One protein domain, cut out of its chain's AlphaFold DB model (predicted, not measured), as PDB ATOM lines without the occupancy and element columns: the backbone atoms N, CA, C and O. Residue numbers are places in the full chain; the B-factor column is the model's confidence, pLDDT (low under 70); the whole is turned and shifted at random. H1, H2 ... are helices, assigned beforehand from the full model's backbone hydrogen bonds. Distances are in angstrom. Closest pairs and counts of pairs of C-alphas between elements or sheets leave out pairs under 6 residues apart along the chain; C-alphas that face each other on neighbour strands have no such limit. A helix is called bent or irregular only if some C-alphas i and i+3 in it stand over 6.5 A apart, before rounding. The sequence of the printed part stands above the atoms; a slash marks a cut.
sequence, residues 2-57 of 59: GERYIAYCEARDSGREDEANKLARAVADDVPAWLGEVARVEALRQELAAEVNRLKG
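AT A GLANCE: This is residues 2 to 57 of the 59 residues of an uncharacterized protein of Micromonospora sp. CB01531 (UniProt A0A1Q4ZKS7). What shape is this? A helical hairpin, H1 and arm H2a of bent helix H2, makes a small head, and residues 35 to 57, mostly of arm H2b, stick out. How is it built? The printed part has 56 residues, two named helices, H1 then H2, and no named strand: all helix. It is extended, radius of gyration of the C-alphas 18.0 A, spans 57 by 19 by 11 A.

IN THESE COORDINATES: Where is H1? Residues 2 to 13, 16.4 A, from C-alpha 2 (-24.969, -1.395, 37.910). And H2? By its hydrogen bonds assigned as one helix, residues 17 to 55, it is bent: C-alphas 29 and 32 are 7.0 A apart. Its arms are H2a, residues 17 to 29, 18.7 A, and H2b, residues 32 to 55, 34.9 A, ending at C-alpha 55 (2.224, -2.963, 61.403).

HOW THE PARTS SIT: How does H1 stand to H2a? They touch, a hairpin at a shallow tilt of 27 degrees, opposite ways; their closest C-alphas, Ala 11 and Ala 20, are 5.0 A apart. And H2b? It is at a steep tilt of 51 degrees to H2a, apart from H1. Every O i to N i+4 pair in H1, H2a and H2b is within hydrogen-bond range.

THE WHOLE: How long? The farthest C-alphas, Asp 18 and Gly 57, are 57.7 A apart. Any cut? The printed part has no cut; the link H1 to H2 is tight; no printed residue is under pLDDT 70.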
ATOM      1  N   GLY A   2     -25.534  -1.190  39.257       84.38
ATOM      2  CA  GLY A   2     -24.969  -1.395  37.910       84.38
ATOM      3  C   GLY A   2     -25.958  -1.864  36.828       84.38
ATOM      4  O   GLY A   2     -25.703  -1.654  35.651       84.38
ATOM      5  N   GLU A   3     -27.103  -2.441  37.198       90.31
ATOM      6  CA  GLU A   3     -28.090  -2.980  36.246       90.31
ATOM      7  C   GLU A   3     -28.636  -1.929  35.268       90.31
ATOM      8  O   GLU A   3     -28.749  -2.202  34.078       90.31
ATOM      9  N   ARG A   4     -28.907  -0.699  35.734       92.56
ATOM     10  CA  ARG A   4     -29.358   0.394  34.852       92.56
ATOM     11  C   ARG A   4     -28.274   0.845  33.878       92.56
ATOM     12  O   ARG A   4     -28.580   1.172  32.736       92.56
ATOM     13  N   TYR A   5     -27.016   0.834  34.314       93.25
ATOM     14  CA  TYR A   5     -25.876   1.124  33.448       93.25
ATOM     15  C   TYR A   5     -25.674   0.035  32.392       93.25
ATOM     16  O   TYR A   5     -25.465   0.351  31.226       93.25
ATOM     17  N   ILE A   6     -25.808  -1.237  32.777       95.81
ATOM     18  CA  ILE A   6     -25.743  -2.375  31.850       95.81
ATOM     19  C   ILE A   6     -26.850  -2.258  30.799       95.81
ATOM     20  O   ILE A   6     -26.552  -2.271  29.608       95.81
ATOM     21  N   ALA A   7     -28.096  -2.025  31.223       96.56
ATOM     22  CA  ALA A   7     -29.219  -1.831  30.307       96.56
ATOM     23  C   ALA A   7     -29.005  -0.631  29.367       96.56
ATOM     24  O   ALA A   7     -29.324  -0.704  28.181       96.56
ATOM     25  N   TYR A   8     -28.436   0.472  29.873       96.00
ATOM     26  CA  TYR A   8     -28.052   1.617  29.045       96.00
ATOM     27  C   TYR A   8     -27.028   1.219  27.973       96.00
ATOM     28  O   TYR A   8     -27.230   1.530  26.798       96.00
ATOM     29  N   CYS A   9     -25.950   0.529  28.360       97.25
ATOM     30  CA  CYS A   9     -24.925   0.057  27.431       97.25
ATOM     31  C   CYS A   9     -25.527  -0.864  26.365       97.25
ATOM     32  O   CYS A   9     -25.310  -0.639  25.180       97.25
ATOM     33  N   GLU A  10     -26.356  -1.827  26.764       97.88
ATOM     34  CA  GLU A  10     -27.039  -2.734  25.839       97.88
ATOM     35  C   GLU A  10     -27.967  -1.990  24.867       97.88
ATOM     36  O   GLU A  10     -28.015  -2.317  23.679       97.88
ATOM     37  N   ALA A  11     -28.717  -0.988  25.338       97.75
ATOM     38  CA  ALA A  11     -29.584  -0.174  24.487       97.75
ATOM     39  C   ALA A  11     -28.779   0.666  23.487       97.75
ATOM     40  O   ALA A  11     -29.104   0.675  22.297       97.75
ATOM     41  N   ARG A  12     -27.704   1.313  23.952       97.31
ATOM     42  CA  ARG A  12     -26.795   2.110  23.119       97.31
ATOM     43  C   ARG A  12     -26.124   1.251  22.049       97.31
ATOM     44  O   ARG A  12     -26.155   1.606  20.876       97.31
ATOM     45  N   ASP A  13     -25.558   0.119  22.449       98.12
ATOM     46  CA  ASP A  13     -24.762  -0.741  21.571       98.12
ATOM     47  C   ASP A  13     -25.648  -1.494  20.555       98.12
ATOM     48  O   ASP A  13     -25.177  -1.884  19.489       98.12
ATOM     49  N   SER A  14     -26.949  -1.628  20.841       97.69
ATOM     50  CA  SER A  14     -27.950  -2.198  19.922       97.69
ATOM     51  C   SER A  14     -28.650  -1.157  19.032       97.69
ATOM     52  O   SER A  14     -29.581  -1.511  18.310       97.69
ATOM     53  N   GLY A  15     -28.274   0.126  19.101       96.44
ATOM     54  CA  GLY A  15     -28.887   1.198  18.300       96.44
ATOM     55  C   GLY A  15     -30.308   1.601  18.724       96.44
ATOM     56  O   GLY A  15     -31.030   2.222  17.946       96.44
ATOM     57  N   ARG A  16     -30.740   1.268  19.949       97.06
ATOM     58  CA  ARG A  16     -32.049   1.658  20.509       97.06
ATOM     59  C   ARG A  16     -31.969   3.058  21.131       97.06
ATOM     60  O   ARG A  16     -32.039   3.205  22.350       97.06
ATOM     61  N   GLU A  17     -31.793   4.086  20.302       96.69
ATOM     62  CA  GLU A  17     -31.446   5.453  20.739       96.69
ATOM     63  C   GLU A  17     -32.434   6.068  21.747       96.69
ATOM     64  O   GLU A  17     -32.013   6.599  22.775       96.69
ATOM     65  N   ASP A  18     -33.745   5.946  21.520       97.31
ATOM     66  CA  ASP A  18     -34.764   6.491  22.431       97.31
ATOM     67  C   ASP A  18     -34.726   5.845  23.821       97.31
ATOM     68  O   ASP A  18     -34.945   6.499  24.846       97.31
ATOM     69  N   GLU A  19     -34.458   4.543  23.868       97.62
ATOM     70  CA  GLU A  19     -34.335   3.794  25.114       97.62
ATOM     71  C   GLU A  19     -33.018   4.125  25.816       97.62
ATOM     72  O   GLU A  19     -33.014   4.409  27.015       97.62
ATOM     73  N   ALA A  20     -31.920   4.189  25.059       97.50
ATOM     74  CA  ALA A  20     -30.616   4.597  25.561       97.50
ATOM     75  C   ALA A  20     -30.666   6.006  26.173       97.50
ATOM     76  O   ALA A  20     -30.114   6.215  27.248       97.50
ATOM     77  N   ASN A  21     -31.383   6.954  25.564       97.44
ATOM     78  CA  ASN A  21     -31.540   8.310  26.099       97.44
ATOM     79  C   ASN A  21     -32.304   8.335  27.433       97.44
ATOM     80  O   ASN A  21     -31.897   9.023  28.375       97.44
ATOM     81  N   LYS A  22     -33.387   7.554  27.555       97.00
ATOM     82  CA  LYS A  22     -34.141   7.427  28.815       97.00
ATOM     83  C   LYS A  22     -33.284   6.801  29.913       97.00
ATOM     84  O   LYS A  22     -33.262   7.297  31.041       97.00
ATOM     85  N   LEU A  23     -32.553   5.741  29.576       96.62
ATOM     86  CA  LEU A  23     -31.672   5.047  30.510       96.62
ATOM     87  C   LEU A  23     -30.471   5.909  30.907       96.62
ATOM     88  O   LEU A  23     -30.120   5.928  32.081       96.62
ATOM     89  N   ALA A  24     -29.898   6.688  29.985       95.94
ATOM     90  CA  ALA A  24     -28.813   7.623  30.277       95.94
ATOM     91  C   ALA A  24     -29.220   8.643  31.343       95.94
ATOM     92  O   ALA A  24     -28.439   8.938  32.248       95.94
ATOM     93  N   ARG A  25     -30.459   9.151  31.280       95.38
ATOM     94  CA  ARG A  25     -30.969  10.065  32.305       95.38
ATOM     95  C   ARG A  25     -31.094   9.381  33.665       95.38
ATOM     96  O   ARG A  25     -30.624   9.933  34.651       95.38
ATOM     97  N   ALA A  26     -31.668   8.182  33.703       94.12
ATOM     98  CA  ALA A  26     -31.805   7.419  34.943       94.12
ATOM     99  C   ALA A  26     -30.440   7.050  35.554       94.12
ATOM    100  O   ALA A  26     -30.268   7.109  36.766       94.12
ATOM    101  N   VAL A  27     -29.454   6.714  34.717       94.56
ATOM    102  CA  VAL A  27     -28.068   6.471  35.137       94.56
ATOM    103  C   VAL A  27     -27.430   7.745  35.689       94.56
ATOM    104  O   VAL A  27     -26.730   7.679  36.693       94.56
ATOM    105  N   ALA A  28     -27.673   8.906  35.076       94.00
ATOM    106  CA  ALA A  28     -27.136  10.176  35.563       94.00
ATOM    107  C   ALA A  28     -27.632  10.514  36.980       94.00
ATOM    108  O   ALA A  28     -26.856  11.025  37.786       94.00
ATOM    109  N   ASP A  29     -28.883  10.177  37.301       94.19
ATOM    110  CA  ASP A  29     -29.445  10.366  38.644       94.19
ATOM    111  C   ASP A  29     -28.771   9.451  39.696       94.19
ATOM    112  O   ASP A  29     -28.733   9.790  40.880       94.19
ATOM    113  N   ASP A  30     -28.169   8.331  39.275       91.62
ATOM    114  CA  ASP A  30     -27.443   7.398  40.150       91.62
ATOM    115  C   ASP A  30     -25.983   7.809  40.422       91.62
ATOM    116  O   ASP A  30     -25.397   7.386  41.426       91.62
ATOM    117  N   VAL A  31     -25.386   8.638  39.556       90.00
ATOM    118  CA  VAL A  31     -23.959   9.014  39.615       90.00
ATOM    119  C   VAL A  31     -23.540   9.584  40.977       90.00
ATOM    120  O   VAL A  31     -22.500   9.155  41.483       90.00
ATOM    121  N   PRO A  32     -24.296  10.494  41.628       93.06
ATOM    122  CA  PRO A  32     -23.904  11.020  42.936       93.06
ATOM    123  C   PRO A  32     -23.753   9.933  44.007       93.06
ATOM    124  O   PRO A  32     -22.817   9.979  44.805       93.06
ATOM    125  N   ALA A  33     -24.635   8.929  44.003       91.38
ATOM    126  CA  ALA A  33     -24.550   7.815  44.941       91.38
ATOM    127  C   ALA A  33     -23.295   6.967  44.678       91.38
ATOM    128  O   ALA A  33     -22.593   6.599  45.617       91.38
ATOM    129  N   TRP A  34     -22.956   6.712  43.409       91.75
ATOM    130  CA  TRP A  34     -21.732   5.979  43.059       91.75
ATOM    131  C   TRP A  34     -20.464   6.737  43.444       91.75
ATOM    132  O   TRP A  34     -19.526   6.121  43.943       91.75
ATOM    133  N   LEU A  35     -20.438   8.062  43.269       94.06
ATOM    134  CA  LEU A  35     -19.316   8.892  43.717       94.06
ATOM    135  C   LEU A  35     -19.115   8.797  45.234       94.06
ATOM    136  O   LEU A  35     -17.976   8.702  45.690       94.06
ATOM    137  N   GLY A  36     -20.206   8.762  46.007       95.56
ATOM    138  CA  GLY A  36     -20.155   8.532  47.451       95.56
ATOM    139  C   GLY A  36     -19.548   7.174  47.815       95.56
ATOM    140  O   GLY A  36     -18.659   7.105  48.665       95.56
ATOM    141  N   GLU A  37     -19.962   6.102  47.138       95.31
ATOM    142  CA  GLU A  37     -19.404   4.762  47.367       95.31
ATOM    143  C   GLU A  37     -17.922   4.671  46.968       95.31
ATOM    144  O   GLU A  37     -17.123   4.094  47.706       95.31
ATOM    145  N   VAL A  38     -17.515   5.287  45.853       96.50
ATOM    146  CA  VAL A  38     -16.101   5.344  45.443       96.50
ATOM    147  C   VAL A  38     -15.264   6.095  46.476       96.50
ATOM    148  O   VAL A  38     -14.212   5.600  46.881       96.50
ATOM    149  N   ALA A  39     -15.737   7.250  46.949       96.81
ATOM    150  CA  ALA A  39     -15.049   8.015  47.986       96.81
ATOM    151  C   ALA A  39     -14.899   7.207  49.285       96.81
ATOM    152  O   ALA A  39     -13.838   7.215  49.907       96.81
ATOM    153  N   ARG A  40     -15.937   6.452  49.662       97.12
ATOM    154  CA  ARG A  40     -15.904   5.556  50.822       97.12
ATOM    155  C   ARG A  40     -14.879   4.434  50.655       97.12
ATOM    156  O   ARG A  40     -14.123   4.164  51.585       97.12
ATOM    157  N   VAL A  41     -14.838   3.780  49.494       98.06
ATOM    158  CA  VAL A  41     -13.854   2.722  49.212       98.06
ATOM    159  C   VAL A  41     -12.432   3.279  49.230       98.06
ATOM    160  O   VAL A  41     -11.536   2.643  49.783       98.06
ATOM    161  N   GLU A  42     -12.217   4.471  48.680       98.38
ATOM    162  CA  GLU A  42     -10.908   5.123  48.694       98.38
ATOM    163  C   GLU A  42     -10.460   5.483  50.119       98.38
ATOM    164  O   GLU A  42      -9.304   5.247  50.469       98.38
ATOM    165  N   ALA A  43     -11.373   5.954  50.973       98.38
ATOM    166  CA  ALA A  43     -11.084   6.177  52.390       98.38
ATOM    167  C   ALA A  43     -10.659   4.874  53.092       98.38
ATOM    168  O   ALA A  43      -9.604   4.826  53.722       98.38
ATOM    169  N   LEU A  44     -11.409   3.784  52.891       98.50
ATOM    170  CA  LEU A  44     -11.064   2.467  53.447       98.50
ATOM    171  C   LEU A  44      -9.711   1.952  52.933       98.50
ATOM    172  O   LEU A  44      -8.942   1.358  53.688       98.50
ATOM    173  N   ARG A  45      -9.389   2.191  51.656       98.44
ATOM    174  CA  ARG A  45      -8.087   1.836  51.071       98.44
ATOM    175  C   ARG A  45      -6.946   2.579  51.769       98.44
ATOM    176  O   ARG A  45      -5.903   1.978  52.030       98.44
ATOM    177  N   GLN A  46      -7.128   3.866  52.059       98.25
ATOM    178  CA  GLN A  46      -6.136   4.686  52.754       98.25
ATOM    179  C   GLN A  46      -5.969   4.262  54.215       98.25
ATOM    180  O   GLN A  46      -4.836   4.115  54.671       98.25
ATOM    181  N   GLU A  47      -7.069   3.992  54.919       98.19
ATOM    182  CA  GLU A  47      -7.046   3.455  56.286       98.19
ATOM    183  C   GLU A  47      -6.301   2.120  56.347       98.19
ATOM    184  O   GLU A  47      -5.405   1.940  57.175       98.19
ATOM    185  N   LEU A  48      -6.595   1.208  55.415       98.06
ATOM    186  CA  LEU A  48      -5.902  -0.074  55.321       98.06
ATOM    187  C   LEU A  48      -4.406   0.110  55.037       98.06
ATOM    188  O   LEU A  48      -3.576  -0.562  55.646       98.06
ATOM    189  N   ALA A  49      -4.041   1.024  54.135       97.69
ATOM    190  CA  ALA A  49      -2.640   1.320  53.844       97.69
ATOM    191  C   ALA A  49      -1.906   1.886  55.072       97.69
ATOM    192  O   ALA A  49      -0.770   1.485  55.338       97.69
ATOM    193  N   ALA A  50      -2.555   2.768  55.836       97.31
ATOM    194  CA  ALA A  50      -2.009   3.323  57.069       97.31
ATOM    195  C   ALA A  50      -1.799   2.240  58.139       97.31
ATOM    196  O   ALA A  50      -0.744   2.199  58.773       97.31
ATOM    197  N   GLU A  51      -2.759   1.327  58.297       97.56
ATOM    198  CA  GLU A  51      -2.642   0.218  59.246       97.56
ATOM    199  C   GLU A  51      -1.537  -0.763  58.835       97.56
ATOM    200  O   GLU A  51      -0.707  -1.157  59.654       97.56
ATOM    201  N   VAL A  52      -1.441  -1.093  57.544       97.31
ATOM    202  CA  VAL A  52      -0.342  -1.917  57.019       97.31
ATOM    203  C   VAL A  52       1.013  -1.244  57.249       97.31
ATOM    204  O   VAL A  52       1.969  -1.929  57.615       97.31
ATOM    205  N   ASN A  53       1.114   0.074  57.055       96.50
ATOM    206  CA  ASN A  53       2.347   0.817  57.312       96.50
ATOM    207  C   ASN A  53       2.739   0.769  58.798       96.50
ATOM    208  O   ASN A  53       3.889   0.462  59.118       96.50
ATOM    209  N   ARG A  54       1.768   0.975  59.698       94.88
ATOM    210  CA  ARG A  54       1.957   0.870  61.152       94.88
ATOM    211  C   ARG A  54       2.476  -0.512  61.555       94.88
ATOM    212  O   ARG A  54       3.471  -0.607  62.267       94.88
ATOM    213  N   LEU A  55       1.842  -1.583  61.073       96.06
ATOM    214  CA  LEU A  55       2.224  -2.963  61.403       96.06
ATOM    215  C   LEU A  55       3.606  -3.348  60.861       96.06
ATOM    216  O   LEU A  55       4.298  -4.166  61.464       96.06
ATOM    217  N   LYS A  56       4.023  -2.759  59.738       94.44
ATOM    218  CA  LYS A  56       5.351  -2.979  59.147       94.44
ATOM    219  C   LYS A  56       6.456  -2.132  59.787       94.44
ATOM    220  O   LYS A  56       7.603  -2.247  59.366       94.44
ATOM    221  N   GLY A  57       6.134  -1.311  60.790       84.88
ATOM    222  CA  GLY A  57       7.101  -0.447  61.468       84.88
ATOM    223  C   GLY A  57       7.585   0.721  60.607       84.88
ATOM    224  O   GLY A  57       8.702   1.199  60.797       84.88
TER     225      GLY A  57